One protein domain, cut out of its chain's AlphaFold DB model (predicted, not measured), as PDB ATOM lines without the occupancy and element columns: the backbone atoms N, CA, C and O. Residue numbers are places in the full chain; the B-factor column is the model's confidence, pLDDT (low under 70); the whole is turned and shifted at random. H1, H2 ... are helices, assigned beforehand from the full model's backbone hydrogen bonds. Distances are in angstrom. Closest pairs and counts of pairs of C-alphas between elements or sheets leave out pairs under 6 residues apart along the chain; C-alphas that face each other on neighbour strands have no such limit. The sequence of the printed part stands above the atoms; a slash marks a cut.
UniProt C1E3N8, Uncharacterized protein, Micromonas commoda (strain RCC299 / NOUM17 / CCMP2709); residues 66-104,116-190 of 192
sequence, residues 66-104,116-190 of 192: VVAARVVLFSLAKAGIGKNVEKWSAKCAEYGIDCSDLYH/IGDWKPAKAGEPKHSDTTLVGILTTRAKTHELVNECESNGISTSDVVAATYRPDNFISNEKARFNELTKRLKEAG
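This is residues 66 to 104 and 116 to 190 of the 192 residues of an uncharacterized protein of Micromonas commoda (strain RCC299 / NOUM17 / CCMP2709) (UniProt C1E3N8). A long helix, H1, packs with residues 81 to 92 on H2 and sticks out as a free arm with residues 66 to 77. H2 lies in the middle between H1 and H4, which packs on H2 too, and the short H3 packs on H4. The printed part has 114 residues with four named helices, H1, H2, H3 and H4 along the chain, and no named strand; the class is all helix. It is loose, with a radius of gyration of the C-alphas of 17.4 A, and elongated, spanning 53 by 32 by 24 A.

Find C-alpha 66 at (224.891, 296.575, 336.316); from there H1, residues 66 to 94, runs 41.6 A. H2, residues 131 to 153, starts at C-alpha 131 at (217.646, 272.782, 339.141) and runs 33.0 A. H3 is residues 159 to 163, 5.9 A long. H4, residues 171 to 188, runs 26.0 A to C-alpha 188 at (244.080, 249.923, 335.198).

Look at Val 85 and Val 135, the closest C-alphas of H1 and H2, 5.1 A apart: these helices touch, the same way, at a steep tilt of 35.4 degrees, only just past shallow. H2 and H4 touch, closest at the C-alphas of Thr 144 and Phe 179, 5.7 A, the same way at a shallow tilt of 31 degrees. H4 touches H3 with residues 178 to 182 alone; the closest C-alphas are those of Val 161 and Arg 178, 6.0 A. H2 and H3 are near each other, and H1 is apart from H3 and H4. In H1, H2, H3 and H4, every O i to N i+4 pair is within hydrogen-bond range.

The two farthest C-alphas, of Val 66 and Gly 155, are 55.3 A apart. Residues 105 to 115 are not printed, and C-alphas 104 and 116 lie 22.5 A apart across this cut, which falls in the link from H1 to H2. Residues 116 to 121 stand free. The link from H2 to H3 is tight, and that from H3 to H4 is short. The mean pLDDT of the printed part is 76.1; look for values under 70 at residues 66 to 82, 116 to 119, 163 and 165 to 171.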
ATOM      1  N   VAL A  66     224.148 297.732 335.777       56.53
ATOM      2  CA  VAL A  66     224.891 296.575 336.316       56.53
ATOM      3  C   VAL A  66     223.960 295.607 337.053       56.53
ATOM      4  O   VAL A  66     224.107 294.393 336.906       56.53
ATOM      5  N   VAL A  67     222.980 296.112 337.809       58.88
ATOM      6  CA  VAL A  67     221.966 295.269 338.465       58.88
ATOM      7  C   VAL A  67     221.070 294.590 337.429       58.88
ATOM      8  O   VAL A  67     220.908 293.376 337.491       58.88
ATOM      9  N   ALA A  68     220.557 295.318 336.437       55.31
ATOM     10  CA  ALA A  68     219.734 294.767 335.363       55.31
ATOM     11  C   ALA A  68     220.501 293.730 334.528       55.31
ATOM     12  O   ALA A  68     219.987 292.641 334.300       55.31
ATOM     13  N   ALA A  69     221.754 294.005 334.151       54.22
ATOM     14  CA  ALA A  69     222.609 293.052 333.447       54.22
ATOM     15  C   ALA A  69     222.858 291.783 334.276       54.22
ATOM     16  O   ALA A  69     222.797 290.682 333.734       54.22
ATOM     17  N   ARG A  70     223.067 291.906 335.598       50.91
ATOM     18  CA  ARG A  70     223.145 290.744 336.498       50.91
ATOM     19  C   ARG A  70     221.824 289.986 336.569       50.91
ATOM     20  O   ARG A  70     221.844 288.772 336.431       50.91
ATOM     21  N   VAL A  71     220.689 290.663 336.749       53.62
ATOM     22  CA  VAL A  71     219.363 290.022 336.813       53.62
ATOM     23  C   VAL A  71     219.050 289.289 335.508       53.62
ATOM     24  O   VAL A  71     218.638 288.134 335.555       53.62
ATOM     25  N   VAL A  72     219.323 289.896 334.350       52.62
ATOM     26  CA  VAL A  72     219.177 289.256 333.032       52.62
ATOM     27  C   VAL A  72     220.127 288.066 332.889       52.62
ATOM     28  O   VAL A  72     219.681 286.997 332.485       52.62
ATOM     29  N   LEU A  73     221.398 288.191 333.286       51.41
ATOM     30  CA  LEU A  73     222.363 287.087 333.250       51.41
ATOM     31  C   LEU A  73     221.950 285.921 334.164       51.41
ATOM     32  O   LEU A  73     222.016 284.772 333.739       51.41
ATOM     33  N   PHE A  74     221.477 286.192 335.384       50.34
ATOM     34  CA  PHE A  74     220.963 285.169 336.301       50.34
ATOM     35  C   PHE A  74     219.659 284.534 335.793       50.34
ATOM     36  O   PHE A  74     219.473 283.327 335.939       50.34
ATOM     37  N   SER A  75     218.788 285.309 335.141       49.22
ATOM     38  CA  SER A  75     217.543 284.810 334.539       49.22
ATOM     39  C   SER A  75     217.822 283.912 333.330       49.22
ATOM     40  O   SER A  75     217.272 282.817 333.229       49.22
ATOM     41  N   LEU A  76     218.741 284.327 332.450       54.06
ATOM     42  CA  LEU A  76     219.229 283.524 331.325       54.06
ATOM     43  C   LEU A  76     219.978 282.276 331.802       54.06
ATOM     44  O   LEU A  76     219.794 281.207 331.228       54.06
ATOM     45  N   ALA A  77     220.769 282.377 332.875       54.88
ATOM     46  CA  ALA A  77     221.404 281.222 333.496       54.88
ATOM     47  C   ALA A  77     220.353 280.234 334.021       54.88
ATOM     48  O   ALA A  77     220.448 279.052 333.709       54.88
ATOM     49  N   LYS A  78     219.311 280.694 334.733       56.91
ATOM     50  CA  LYS A  78     218.223 279.821 335.210       56.91
ATOM     51  C   LYS A  78     217.463 279.159 334.054       56.91
ATOM     52  O   LYS A  78     217.247 277.951 334.098       56.91
ATOM     53  N   ALA A  79     217.155 279.896 332.986       60.44
ATOM     54  CA  ALA A  79     216.562 279.328 331.769       60.44
ATOM     55  C   ALA A  79     217.487 278.296 331.084       60.44
ATOM     56  O   ALA A  79     217.027 277.260 330.607       60.44
ATOM     57  N   GLY A  80     218.801 278.543 331.064       64.19
ATOM     58  CA  GLY A  80     219.798 277.598 330.556       64.19
ATOM     59  C   GLY A  80     219.964 276.350 331.430       64.19
ATOM     60  O   GLY A  80     220.216 275.270 330.901       64.19
ATOM     61  N   ILE A  81     219.800 276.472 332.751       66.19
ATOM     62  CA  ILE A  81     219.844 275.343 333.690       66.19
ATOM     63  C   ILE A  81     218.608 274.451 333.510       66.19
ATOM     64  O   ILE A  81     218.792 273.242 333.407       66.19
ATOM     65  N   GLY A  82     217.403 275.022 333.363       69.19
ATOM     66  CA  GLY A  82     216.190 274.264 333.009       69.19
ATOM     67  C   GLY A  82     216.403 273.411 331.757       69.19
ATOM     68  O   GLY A  82     216.414 272.188 331.834       69.19
ATOM     69  N   LYS A  83     216.823 274.035 330.647       74.75
ATOM     70  CA  LYS A  83     217.150 273.318 329.396       74.75
ATOM     71  C   LYS A  83     218.162 272.177 329.554       74.75
ATOM     72  O   LYS A  83     218.167 271.250 328.744       74.75
ATOM     73  N   ASN A  84     219.042 272.238 330.555       76.31
ATOM     74  CA  ASN A  84     219.948 271.139 330.877       76.31
ATOM     75  C   ASN A  84     219.265 270.040 331.709       76.31
ATOM     76  O   ASN A  84     219.568 268.874 331.474       76.31
ATOM     77  N   VAL A  85     218.340 270.373 332.621       76.75
ATOM     78  CA  VAL A  85     217.475 269.391 333.303       76.75
ATOM     79  C   VAL A  85     216.724 268.562 332.267       76.75
ATOM     80  O   VAL A  85     216.894 267.346 332.252       76.75
ATOM     81  N   GLU A  86     215.980 269.200 331.356       79.06
ATOM     82  CA  GLU A  86     215.201 268.477 330.338       79.06
ATOM     83  C   GLU A  86     216.089 267.637 329.402       79.06
ATOM     84  O   GLU A  86     215.744 266.513 329.042       79.06
ATOM     85  N   LYS A  87     217.269 268.149 329.029       82.25
ATOM     86  CA  LYS A  87     218.227 267.409 328.192       82.25
ATOM     87  C   LYS A  87     218.750 266.147 328.884       82.25
ATOM     88  O   LYS A  87     218.872 265.106 328.239       82.25
ATOM     89  N   TRP A  88     219.122 266.240 330.160       80.62
ATOM     90  CA  TRP A  88     219.681 265.099 330.884       80.62
ATOM     91  C   TRP A  88     218.602 264.128 331.371       80.62
ATOM     92  O   TRP A  88     218.877 262.932 331.406       80.62
ATOM     93  N   SER A  89     217.378 264.585 331.656       79.69
ATOM     94  CA  SER A  89     216.257 263.687 331.964       79.69
ATOM     95  C   SER A  89     215.832 262.889 330.728       79.69
ATOM     96  O   SER A  89     215.655 261.677 330.833       79.69
ATOM     97  N   ALA A  90     215.796 263.513 329.544       82.62
ATOM     98  CA  ALA A  90     215.572 262.813 328.278       82.62
ATOM     99  C   ALA A  90     216.649 261.745 328.002       82.62
ATOM    100  O   ALA A  90     216.309 260.615 327.665       82.62
ATOM    101  N   LYS A  91     217.935 262.062 328.225       79.94
ATOM    102  CA  LYS A  91     219.039 261.081 328.144       79.94
ATOM    103  C   LYS A  91     218.890 259.930 329.145       79.94
ATOM    104  O   LYS A  91     219.161 258.786 328.804       79.94
ATOM    105  N   CYS A  92     218.473 260.212 330.381       81.62
ATOM    106  CA  CYS A  92     218.244 259.161 331.374       81.62
ATOM    107  C   CYS A  92     217.081 258.247 330.957       81.62
ATOM    108  O   CYS A  92     217.212 257.033 331.066       81.62
ATOM    109  N   ALA A  93     216.003 258.806 330.397       82.31
ATOM    110  CA  ALA A  93     214.894 258.031 329.843       82.31
ATOM    111  C   ALA A  93     215.311 257.182 328.624       82.31
ATOM    112  O   ALA A  93     214.915 256.023 328.534       82.31
ATOM    113  N   GLU A  94     216.151 257.713 327.726       82.12
ATOM    114  CA  GLU A  94     216.737 256.974 326.590       82.12
ATOM    115  C   GLU A  94     217.573 255.768 327.054       82.12
ATOM    116  O   GLU A  94     217.505 254.696 326.458       82.12
ATOM    117  N   TYR A  95     218.318 255.919 328.153       80.62
ATOM    118  CA  TYR A  95     219.100 254.844 328.773       80.62
ATOM    119  C   TYR A  95     218.291 253.945 329.725       80.62
ATOM    120  O   TYR A  95     218.861 253.036 330.321       80.62
ATOM    121  N   GLY A  96     216.983 254.176 329.900       79.12
ATOM    122  CA  GLY A  96     216.147 253.409 330.832       79.12
ATOM    123  C   GLY A  96     216.504 253.599 332.315       79.12
ATOM    124  O   GLY A  96     216.146 252.767 333.146       79.12
ATOM    125  N   ILE A  97     217.214 254.678 332.661       79.62
ATOM    126  CA  ILE A  97     217.638 254.991 334.027       79.62
ATOM    127  C   ILE A  97     216.464 255.607 334.791       79.62
ATOM    128  O   ILE A  97     216.026 256.719 334.479       79.62
ATOM    129  N   ASP A  98     216.002 254.925 335.839       78.62
ATOM    130  CA  ASP A  98     214.991 255.478 336.738       78.62
ATOM    131  C   ASP A  98     215.498 256.768 337.409       78.62
ATOM    132  O   ASP A  98     216.623 256.852 337.911       78.62
ATOM    133  N   CYS A  99     214.652 257.794 337.371       77.81
ATOM    134  CA  CYS A  99     214.871 259.109 337.971       77.81
ATOM    135  C   CYS A  99     213.698 259.541 338.865       77.81
ATOM    136  O   CYS A  99     213.663 260.689 339.309       77.81
ATOM    137  N   SER A 100     212.735 258.648 339.125       75.88
ATOM    138  CA  SER A 100     211.547 258.919 339.944       75.88
ATOM    139  C   SER A 100     211.901 259.301 341.384       75.88
ATOM    140  O   SER A 100     211.261 260.170 341.976       75.88
ATOM    141  N   ASP A 101     212.987 258.742 341.921       78.44
ATOM    142  CA  ASP A 101     213.509 259.027 343.257       78.44
ATOM    143  C   ASP A 101     213.942 260.492 343.456       78.44
ATOM    144  O   ASP A 101     213.972 260.960 344.596       78.44
ATOM    145  N   LEU A 102     214.218 261.238 342.380       80.62
ATOM    146  CA  LEU A 102     214.564 262.666 342.420       80.62
ATOM    147  C   LEU A 102     213.357 263.583 342.657       80.62
ATOM    148  O   LEU A 102     213.538 264.762 342.971       80.62
ATOM    149  N   TYR A 103     212.142 263.052 342.534       82.06
ATOM    150  CA  TYR A 103     210.891 263.788 342.681       82.06
ATOM    151  C   TYR A 103     210.153 263.361 343.954       82.06
ATOM    152  O   TYR A 103     210.343 262.261 344.482       82.06
ATOM    153  N   HIS A 104     209.333 264.256 344.497       77.69
ATOM    154  CA  HIS A 104     208.423 263.923 345.588       77.69
ATOM    155  C   HIS A 104     207.303 263.014 345.066       77.69
ATOM    156  O   HIS A 104     206.666 263.317 344.061       77.69
ATOM    157  N   ILE A 116     209.001 282.974 355.971       55.69
ATOM    158  CA  ILE A 116     209.180 284.218 355.213       55.69
ATOM    159  C   ILE A 116     209.758 283.894 353.828       55.69
ATOM    160  O   ILE A 116     210.916 283.491 353.720       55.69
ATOM    161  N   GLY A 117     208.971 284.122 352.775       64.25
ATOM    162  CA  GLY A 117     209.363 283.969 351.368       64.25
ATOM    163  C   GLY A 117     208.350 283.157 350.558       64.25
ATOM    164  O   GLY A 117     207.326 282.737 351.086       64.25
ATOM    165  N   ASP A 118     208.653 282.877 349.287       63.59
ATOM    166  CA  ASP A 118     207.814 282.050 348.395       63.59
ATOM    167  C   ASP A 118     207.844 280.540 348.727       63.59
ATOM    168  O   ASP A 118     207.553 279.699 347.872       63.59
ATOM    169  N   TRP A 119     208.233 280.170 349.954       68.62
ATOM    170  CA  TRP A 119     208.331 278.776 350.369       68.62
ATOM    171  C   TRP A 119     206.943 278.139 350.421       68.62
ATOM    172  O   TRP A 119     206.019 278.660 351.047       68.62
ATOM    173  N   LYS A 120     206.810 276.989 349.764       71.00
ATOM    174  CA  LYS A 120     205.595 276.180 349.740       71.00
ATOM    175  C   LYS A 120     205.961 274.737 350.092       71.00
ATOM    176  O   LYS A 120     207.077 274.319 349.771       71.00
ATOM    177  N   PRO A 121     205.052 273.977 350.723       74.81
ATOM    178  CA  PRO A 121     205.219 272.538 350.876       74.81
ATOM    179  C   PRO A 121     205.386 271.902 349.496       74.81
ATOM    180  O   PRO A 121     204.625 272.224 348.580       74.81
ATOM    181  N   ALA A 122     206.386 271.033 349.353       74.81
ATOM    182  CA  ALA A 122     206.667 270.379 348.083       74.81
ATOM    183  C   ALA A 122     205.523 269.431 347.705       74.81
ATOM    184  O   ALA A 122     205.082 268.624 348.529       74.81
ATOM    185  N   LYS A 123     205.059 269.528 346.462       78.69
ATOM    186  CA  LYS A 123     203.978 268.692 345.929       78.69
ATOM    187  C   LYS A 123     204.491 267.422 345.269       78.69
ATOM    188  O   LYS A 123     205.633 267.360 344.814       78.69
ATOM    189  N   ALA A 124     203.619 266.428 345.142       77.88
ATOM    190  CA  ALA A 124     203.876 265.260 344.312       77.88
ATOM    191  C   ALA A 124     204.256 265.687 342.876       77.88
ATOM    192  O   ALA A 124     203.584 266.506 342.249       77.88
ATOM    193  N   GLY A 125     205.362 265.145 342.365       74.25
ATOM    194  CA  GLY A 125     205.958 265.506 341.077       74.25
ATOM    195  C   GLY A 125     206.924 266.699 341.103       74.25
ATOM    196  O   GLY A 125     207.614 266.919 340.108       74.25
ATOM    197  N   GLU A 126     207.047 267.449 342.204       77.75
ATOM    198  CA  GLU A 126     208.070 268.498 342.321       77.75
ATOM    199  C   GLU A 126     209.458 267.893 342.627       77.75
ATOM    200  O   GLU A 126     209.559 266.859 343.301       77.75
ATOM    201  N   PRO A 127     210.557 268.488 342.124       78.94
ATOM    202  CA  PRO A 127     211.903 267.973 342.351       78.94
ATOM    203  C   PRO A 127     212.372 268.207 343.795       78.94
ATOM    204  O   PRO A 127     212.263 269.310 344.327       78.94
ATOM    205  N   LYS A 128     213.004 267.196 344.405       80.56
ATOM    206  CA  LYS A 128     213.593 267.260 345.764       80.56
ATOM    207  C   LYS A 128     214.808 268.188 345.876       80.56
ATOM    208  O   LYS A 128     215.322 268.438 346.968       80.56
ATOM    209  N   HIS A 129     215.333 268.645 344.743       79.75
ATOM    210  CA  HIS A 129     216.578 269.393 344.637       79.75
ATOM    211  C   HIS A 129     216.417 270.578 343.686       79.75
ATOM    212  O   HIS A 129     215.622 270.536 342.751       79.75
ATOM    213  N   SER A 130     217.219 271.624 343.896       80.19
ATOM    214  CA  SER A 130     217.292 272.757 342.973       80.19
ATOM    215  C   SER A 130     217.759 272.323 341.582       80.19
ATOM    216  O   SER A 130     218.565 271.397 341.452       80.19
ATOM    217  N   ASP A 131     217.328 273.053 340.549       75.94
ATOM    218  CA  ASP A 131     217.646 272.782 339.141       75.94
ATOM    219  C   ASP A 131     219.151 272.518 338.912       75.94
ATOM    220  O   ASP A 131     219.531 271.606 338.182       75.94
ATOM    221  N   THR A 132     220.032 273.275 339.580       77.38
ATOM    222  CA  THR A 132     221.495 273.119 339.482       77.38
ATOM    223  C   THR A 132     222.003 271.791 340.038       77.38
ATOM    224  O   THR A 132     222.844 271.143 339.411       77.38
ATOM    225  N   THR A 133     221.498 271.367 341.196       80.06
ATOM    226  CA  THR A 133     221.839 270.075 341.805       80.06
ATOM    227  C   THR A 133     221.257 268.927 340.986       80.06
ATOM    228  O   THR A 133     221.936 267.923 340.768       80.06
ATOM    229  N   LEU A 134     220.042 269.096 340.459       80.81
ATOM    230  CA  LEU A 134     219.359 268.088 339.658       80.81
ATOM    231  C   LEU A 134     220.053 267.857 338.300       80.81
ATOM    232  O   LEU A 134     220.259 266.705 337.925       80.81
ATOM    233  N   VAL A 135     220.551 268.908 337.627       84.25
ATOM    234  CA  VAL A 135     221.462 268.761 336.467       84.25
ATOM    235  C   VAL A 135     222.710 267.958 336.837       84.25
ATOM    236  O   VAL A 135     223.107 267.069 336.082       84.25
ATOM    237  N   GLY A 136     223.335 268.254 337.981       83.00
ATOM    238  CA  GLY A 136     224.532 267.546 338.446       83.00
ATOM    239  C   GLY A 136     224.289 266.050 338.657       83.00
ATOM    240  O   GLY A 136     225.090 265.228 338.208       83.00
ATOM    241  N   ILE A 137     223.159 265.700 339.272       82.50
ATOM    242  CA  ILE A 137     222.745 264.313 339.508       82.50
ATOM    243  C   ILE A 137     222.435 263.592 338.190       82.50
ATOM    244  O   ILE A 137     223.055 262.571 337.907       82.50
ATOM    245  N   LEU A 138     221.558 264.135 337.339       83.94
ATOM    246  CA  LEU A 138     221.203 263.498 336.061       83.94
ATOM    247  C   LEU A 138     222.422 263.323 335.138       83.94
ATOM    248  O   LEU A 138     222.571 262.292 334.484       83.94
ATOM    249  N   THR A 139     223.336 264.300 335.119       85.50
ATOM    250  CA  THR A 139     224.603 264.193 334.374       85.50
ATOM    251  C   THR A 139     225.476 263.057 334.910       85.50
ATOM    252  O   THR A 139     226.132 262.368 334.129       85.50
ATOM    253  N   THR A 140     225.516 262.867 336.232       84.56
ATOM    254  CA  THR A 140     226.354 261.839 336.866       84.56
ATOM    255  C   THR A 140     225.767 260.445 336.648       84.56
ATOM    256  O   THR A 140     226.517 259.561 336.236       84.56
ATOM    257  N   ARG A 141     224.441 260.275 336.757       84.81
ATOM    258  CA  ARG A 141     223.721 259.046 336.369       84.81
ATOM    259  C   ARG A 141     224.015 258.634 334.931       84.81
ATOM    260  O   ARG A 141     224.534 257.544 334.695       84.81
ATOM    261  N   ALA A 142     223.747 259.529 333.977       85.75
ATOM    262  CA  ALA A 142     223.931 259.258 332.553       85.75
ATOM    263  C   ALA A 142     225.385 258.878 332.223       85.75
ATOM    264  O   ALA A 142     225.622 257.880 331.549       85.75
ATOM    265  N   LYS A 143     226.369 259.616 332.756       86.62
ATOM    266  CA  LYS A 143     227.789 259.296 332.547       86.62
ATOM    267  C   LYS A 143     228.230 258.015 333.243       86.62
ATOM    268  O   LYS A 143     229.064 257.303 332.708       86.62
ATOM    269  N   THR A 144     227.701 257.708 334.425       85.31
ATOM    270  CA  THR A 144     228.026 256.454 335.123       85.31
ATOM    271  C   THR A 144     227.503 255.258 334.329       85.31
ATOM    272  O   THR A 144     228.215 254.270 334.203       85.31
ATOM    273  N   HIS A 145     226.326 255.373 333.708       84.69
ATOM    274  CA  HIS A 145     225.807 254.371 332.775       84.69
ATOM    275  C   HIS A 145     226.674 254.239 331.507       84.69
ATOM    276  O   HIS A 145     227.029 253.128 331.121       84.69
ATOM    277  N   GLU A 146     227.101 255.359 330.904       87.56
ATOM    278  CA  GLU A 146     228.085 255.362 329.804       87.56
ATOM    279  C   GLU A 146     229.386 254.619 330.215       87.56
ATOM    280  O   GLU A 146     229.864 253.770 329.464       87.56
ATOM    281  N   LEU A 147     229.911 254.840 331.433       86.81
ATOM    282  CA  LEU A 147     231.093 254.131 331.961       86.81
ATOM    283  C   LEU A 147     230.873 252.637 332.225       86.81
ATOM    284  O   LEU A 147     231.807 251.855 332.054       86.81
ATOM    285  N   VAL A 148     229.682 252.231 332.675       86.62
ATOM    286  CA  VAL A 148     229.343 250.811 332.869       86.62
ATOM    287  C   VAL A 148     229.379 250.092 331.520       86.62
ATOM    288  O   VAL A 148     230.073 249.087 331.397       86.62
ATOM    289  N   ASN A 149     228.776 250.678 330.480       87.50
ATOM    290  CA  ASN A 149     228.826 250.145 329.116       87.50
ATOM    291  C   ASN A 149     230.264 250.105 328.550       87.50
ATOM    292  O   ASN A 149     230.645 249.131 327.897       87.50
ATOM    293  N   GLU A 150     231.090 251.130 328.815       86.56
ATOM    294  CA  GLU A 150     232.528 251.123 328.478       86.56
ATOM    295  C   GLU A 150     233.264 249.969 329.189       86.56
ATOM    296  O   GLU A 150     234.060 249.273 328.565       86.56
ATOM    297  N   CYS A 151     232.993 249.720 330.473       86.44
ATOM    298  CA  CYS A 151     233.619 248.624 331.218       86.44
ATOM    299  C   CYS A 151     233.182 247.245 330.696       86.44
ATOM    300  O   CYS A 151     234.029 246.395 330.419       86.44
ATOM    301  N   GLU A 152     231.878 247.036 330.510       87.00
ATOM    302  CA  GLU A 152     231.303 245.756 330.083       87.00
ATOM    303  C   GLU A 152     231.730 245.371 328.662       87.00
ATOM    304  O   GLU A 152     232.116 244.226 328.425       87.00
ATOM    305  N   SER A 153     231.773 246.333 327.734       87.88
ATOM    306  CA  SER A 153     232.279 246.102 326.370       87.88
ATOM    307  C   SER A 153     233.768 245.735 326.316       87.88
ATOM    308  O   SER A 153     234.197 245.081 325.367       87.88
ATOM    309  N   ASN A 154     234.544 246.086 327.347       87.31
ATOM    310  CA  ASN A 154     235.946 245.696 327.513       87.31
ATOM    311  C   ASN A 154     236.139 244.485 328.455       87.31
ATOM    312  O   ASN A 154     237.270 244.154 328.806       87.31
ATOM    313  N   GLY A 155     235.060 243.811 328.872       84.31
ATOM    314  CA  GLY A 155     235.117 242.623 329.735       84.31
ATOM    315  C   GLY A 155     235.486 242.898 331.199       84.31
ATOM    316  O   GLY A 155     235.842 241.973 331.927       84.31
ATOM    317  N   ILE A 156     235.411 244.154 331.647       85.38
ATOM    318  CA  ILE A 156     235.672 244.553 333.034       85.38
ATOM    319  C   ILE A 156     234.404 244.322 333.862       85.38
ATOM    320  O   ILE A 156     233.339 244.839 333.533       85.38
ATOM    321  N   SER A 157     234.518 243.597 334.978       84.94
ATOM    322  CA  SER A 157     233.389 243.384 335.893       84.94
ATOM    323  C   SER A 157     232.942 244.693 336.560       84.94
ATOM    324  O   SER A 157     233.745 245.395 337.182       84.94
ATOM    325  N   THR A 158     231.644 244.983 336.465       82.25
ATOM    326  CA  THR A 158     230.954 246.176 337.001       82.25
ATOM    327  C   THR A 158     229.953 245.854 338.114       82.25
ATOM    328  O   THR A 158     229.510 246.757 338.830       82.25
ATOM    329  N   SER A 159     229.570 244.581 338.260       79.88
ATOM    330  CA  SER A 159     228.409 244.143 339.047       79.88
ATOM    331  C   SER A 159     228.489 244.508 340.531       79.88
ATOM    332  O   SER A 159     227.475 244.866 341.124       79.88
ATOM    333  N   ASP A 160     229.683 244.499 341.121       80.38
ATOM    334  CA  ASP A 160     229.943 244.912 342.500       80.38
ATOM    335  C   ASP A 160     229.750 246.423 342.707       80.38
ATOM    336  O   ASP A 160     229.171 246.842 343.708       80.38
ATOM    337  N   VAL A 161     230.161 247.249 341.738       79.75
ATOM    338  CA  VAL A 161     230.001 248.713 341.783       79.75
ATOM    339  C   VAL A 161     228.540 249.114 341.564       79.75
ATOM    340  O   VAL A 161     228.043 250.039 342.210       79.75
ATOM    341  N   VAL A 162     227.831 248.405 340.681       76.31
ATOM    342  CA  VAL A 162     226.407 248.642 340.395       76.31
ATOM    343  C   VAL A 162     225.512 248.145 341.538       76.31
ATOM    344  O   VAL A 162     224.547 248.831 341.885       76.31
ATOM    345  N   ALA A 163     225.852 247.018 342.173       69.00
ATOM    346  CA  ALA A 163     225.126 246.468 343.322       69.00
ATOM    347  C   ALA A 163     225.493 247.118 344.672       69.00
ATOM    348  O   ALA A 163     224.769 246.919 345.646       69.00
ATOM    349  N   ALA A 164     226.577 247.901 344.752       70.81
ATOM    350  CA  ALA A 164     227.012 248.562 345.984       70.81
ATOM    351  C   ALA A 164     225.881 249.398 346.611       70.81
ATOM    352  O   ALA A 164     225.427 250.380 346.015       70.81
ATOM    353  N   THR A 165     225.439 249.018 347.812       59.53
ATOM    354  CA  THR A 165     224.268 249.590 348.490       59.53
ATOM    355  C   THR A 165     224.329 251.115 348.551       59.53
ATOM    356  O   THR A 165     225.259 251.685 349.124       59.53
ATOM    357  N   TYR A 166     223.316 251.788 348.001       64.81
ATOM    358  CA  TYR A 166     223.183 253.236 348.140       64.81
ATOM    359  C   TYR A 166     222.989 253.605 349.611       64.81
ATOM    360  O   TYR A 166     222.038 253.165 350.257       64.81
ATOM    361  N   ARG A 167     223.863 254.472 350.127       62.56
ATOM    362  CA  ARG A 167     223.651 255.143 351.409       62.56
ATOM    363  C   ARG A 167     222.504 256.160 351.235       62.56
ATOM    364  O   ARG A 167     222.677 257.092 350.442       62.56
ATOM    365  N   PRO A 168     221.344 255.997 351.901       58.88
ATOM    366  CA  PRO A 168     220.121 256.744 351.570       58.88
ATOM    367  C   PRO A 168     220.182 258.236 351.934       58.88
ATOM    368  O   PRO A 168     219.371 259.024 351.464       58.88
ATOM    369  N   ASP A 169     221.152 258.630 352.756       60.31
ATOM    370  CA  ASP A 169     221.375 259.991 353.243       60.31
ATOM    371  C   ASP A 169     222.294 260.841 352.344       60.31
ATOM    372  O   ASP A 169     222.321 262.062 352.496       60.31
ATOM    373  N   ASN A 170     223.057 260.249 351.411       68.19
ATOM    374  CA  ASN A 170     223.985 261.015 350.565       68.19
ATOM    375  C   ASN A 170     224.226 260.410 349.170       68.19
ATOM    376  O   ASN A 170     225.325 259.945 348.844       68.19
ATOM    377  N   PHE A 171     223.204 260.504 348.318       69.38
ATOM    378  CA  PHE A 171     223.236 260.114 346.903       69.38
ATOM    379  C   PHE A 171     224.504 260.581 346.155       69.38
ATOM    380  O   PHE A 171     225.188 259.772 345.527       69.38
ATOM    381  N   ILE A 172     224.857 261.869 346.274       70.94
ATOM    382  CA  ILE A 172     225.961 262.499 345.526       70.94
ATOM    383  C   ILE A 172     227.311 261.847 345.859       70.94
ATOM    384  O   ILE A 172     228.149 261.655 344.976       70.94
ATOM    385  N   SER A 173     227.534 261.482 347.127       74.69
ATOM    386  CA  SER A 173     228.765 260.791 347.532       74.69
ATOM    387  C   SER A 173     228.872 259.375 346.953       74.69
ATOM    388  O   SER A 173     229.959 258.980 346.526       74.69
ATOM    389  N   ASN A 174     227.752 258.649 346.870       76.75
ATOM    390  CA  ASN A 174     227.713 257.274 346.371       76.75
ATOM    391  C   ASN A 174     227.997 257.228 344.865       76.75
ATOM    392  O   ASN A 174     228.848 256.459 344.422       76.75
ATOM    393  N   GLU A 175     227.346 258.089 344.076       77.19
ATOM    394  CA  GLU A 175     227.612 258.164 342.636       77.19
ATOM    395  C   GLU A 175     229.042 258.594 342.330       77.19
ATOM    396  O   GLU A 175     229.694 258.004 341.472       77.19
ATOM    397  N   LYS A 176     229.577 259.572 343.072       80.62
ATOM    398  CA  LYS A 176     230.974 259.986 342.908       80.62
ATOM    399  C   LYS A 176     231.947 258.841 343.208       80.62
ATOM    400  O   LYS A 176     232.955 258.713 342.515       80.62
ATOM    401  N   ALA A 177     231.657 258.003 344.206       82.69
ATOM    402  CA  ALA A 177     232.455 256.812 344.495       82.69
ATOM    403  C   ALA A 177     232.387 255.788 343.347       82.69
ATOM    404  O   ALA A 177     233.434 255.350 342.871       82.69
ATOM    405  N   ARG A 178     231.181 255.482 342.839       82.38
ATOM    406  CA  ARG A 178     230.970 254.586 341.684       82.38
ATOM    407  C   ARG A 178     231.709 255.076 340.434       82.38
ATOM    408  O   ARG A 178     232.473 254.324 339.838       82.38
ATOM    409  N   PHE A 179     231.540 256.351 340.081       85.81
ATOM    410  CA  PHE A 179     232.195 256.982 338.932       85.81
ATOM    411  C   PHE A 179     233.728 256.902 339.025       85.81
ATOM    412  O   PHE A 179     234.400 256.574 338.044       85.81
ATOM    413  N   ASN A 180     234.288 257.174 340.209       87.94
ATOM    414  CA  ASN A 180     235.730 257.100 340.444       87.94
ATOM    415  C   ASN A 180     236.268 255.668 340.319       87.94
ATOM    416  O   ASN A 180     237.323 255.481 339.718       87.94
ATOM    417  N   GLU A 181     235.562 254.670 340.856       86.88
ATOM    418  CA  GLU A 181     235.983 253.264 340.806       86.88
ATOM    419  C   GLU A 181     235.908 252.694 339.377       86.88
ATOM    420  O   GLU A 181     236.872 252.086 338.920       86.88
ATOM    421  N   LEU A 182     234.844 252.980 338.613       86.69
ATOM    422  CA  LEU A 182     234.774 252.617 337.186       86.69
ATOM    423  C   LEU A 182     235.890 253.297 336.377       86.69
ATOM    424  O   LEU A 182     236.587 252.651 335.595       86.69
ATOM    425  N   THR A 183     236.125 254.593 336.612       87.81
ATOM    426  CA  THR A 183     237.215 255.337 335.958       87.81
ATOM    427  C   THR A 183     238.588 254.758 336.306       87.81
ATOM    428  O   THR A 183     239.469 254.719 335.449       87.81
ATOM    429  N   LYS A 184     238.790 254.299 337.546       90.50
ATOM    430  CA  LYS A 184     240.021 253.634 337.979       90.50
ATOM    431  C   LYS A 184     240.217 252.301 337.250       90.50
ATOM    432  O   LYS A 184     241.297 252.093 336.712       90.50
ATOM    433  N   ARG A 185     239.184 251.458 337.142       87.06
ATOM    434  CA  ARG A 185     239.267 250.173 336.418       87.06
ATOM    435  C   ARG A 185     239.590 250.355 334.934       87.06
ATOM    436  O   ARG A 185     240.440 249.646 334.409       87.06
ATOM    437  N   LEU A 186     238.993 251.353 334.275       88.06
ATOM    438  CA  LEU A 186     239.324 251.700 332.883       88.06
ATOM    439  C   LEU A 186     240.791 252.141 332.717       88.06
ATOM    440  O   LEU A 186     241.421 251.796 331.719       88.06
ATOM    441  N   LYS A 187     241.356 252.854 333.699       90.31
ATOM    442  CA  LYS A 187     242.783 253.228 333.719       90.31
ATOM    443  C   LYS A 187     243.702 252.038 333.977       90.31
ATOM    444  O   LYS A 187     244.726 251.904 333.319       90.31
ATOM    445  N   GLU A 188     243.337 251.159 334.907       90.25
ATOM    446  CA  GLU A 188     244.080 249.923 335.198       90.25
ATOM    447  C   GLU A 188     244.079 248.962 333.994       90.25
ATOM    448  O   GLU A 188     245.069 248.273 333.762       90.25
ATOM    449  N   ALA A 189     243.025 248.989 333.172       85.00
ATOM    450  CA  ALA A 189     242.950 248.303 331.880       85.00
ATOM    451  C   ALA A 189     243.678 249.029 330.721       85.00
ATOM    452  O   ALA A 189     243.710 248.512 329.606       85.00
ATOM    453  N   GLY A 190     244.255 250.216 330.947       84.81
ATOM    454  CA  GLY A 190     244.977 250.990 329.926       84.81
ATOM    455  C   GLY A 190     244.093 251.676 328.875       84.81
ATOM    456  O   GLY A 190     244.594 252.075 327.825       84.81
TER     457      GLY A 190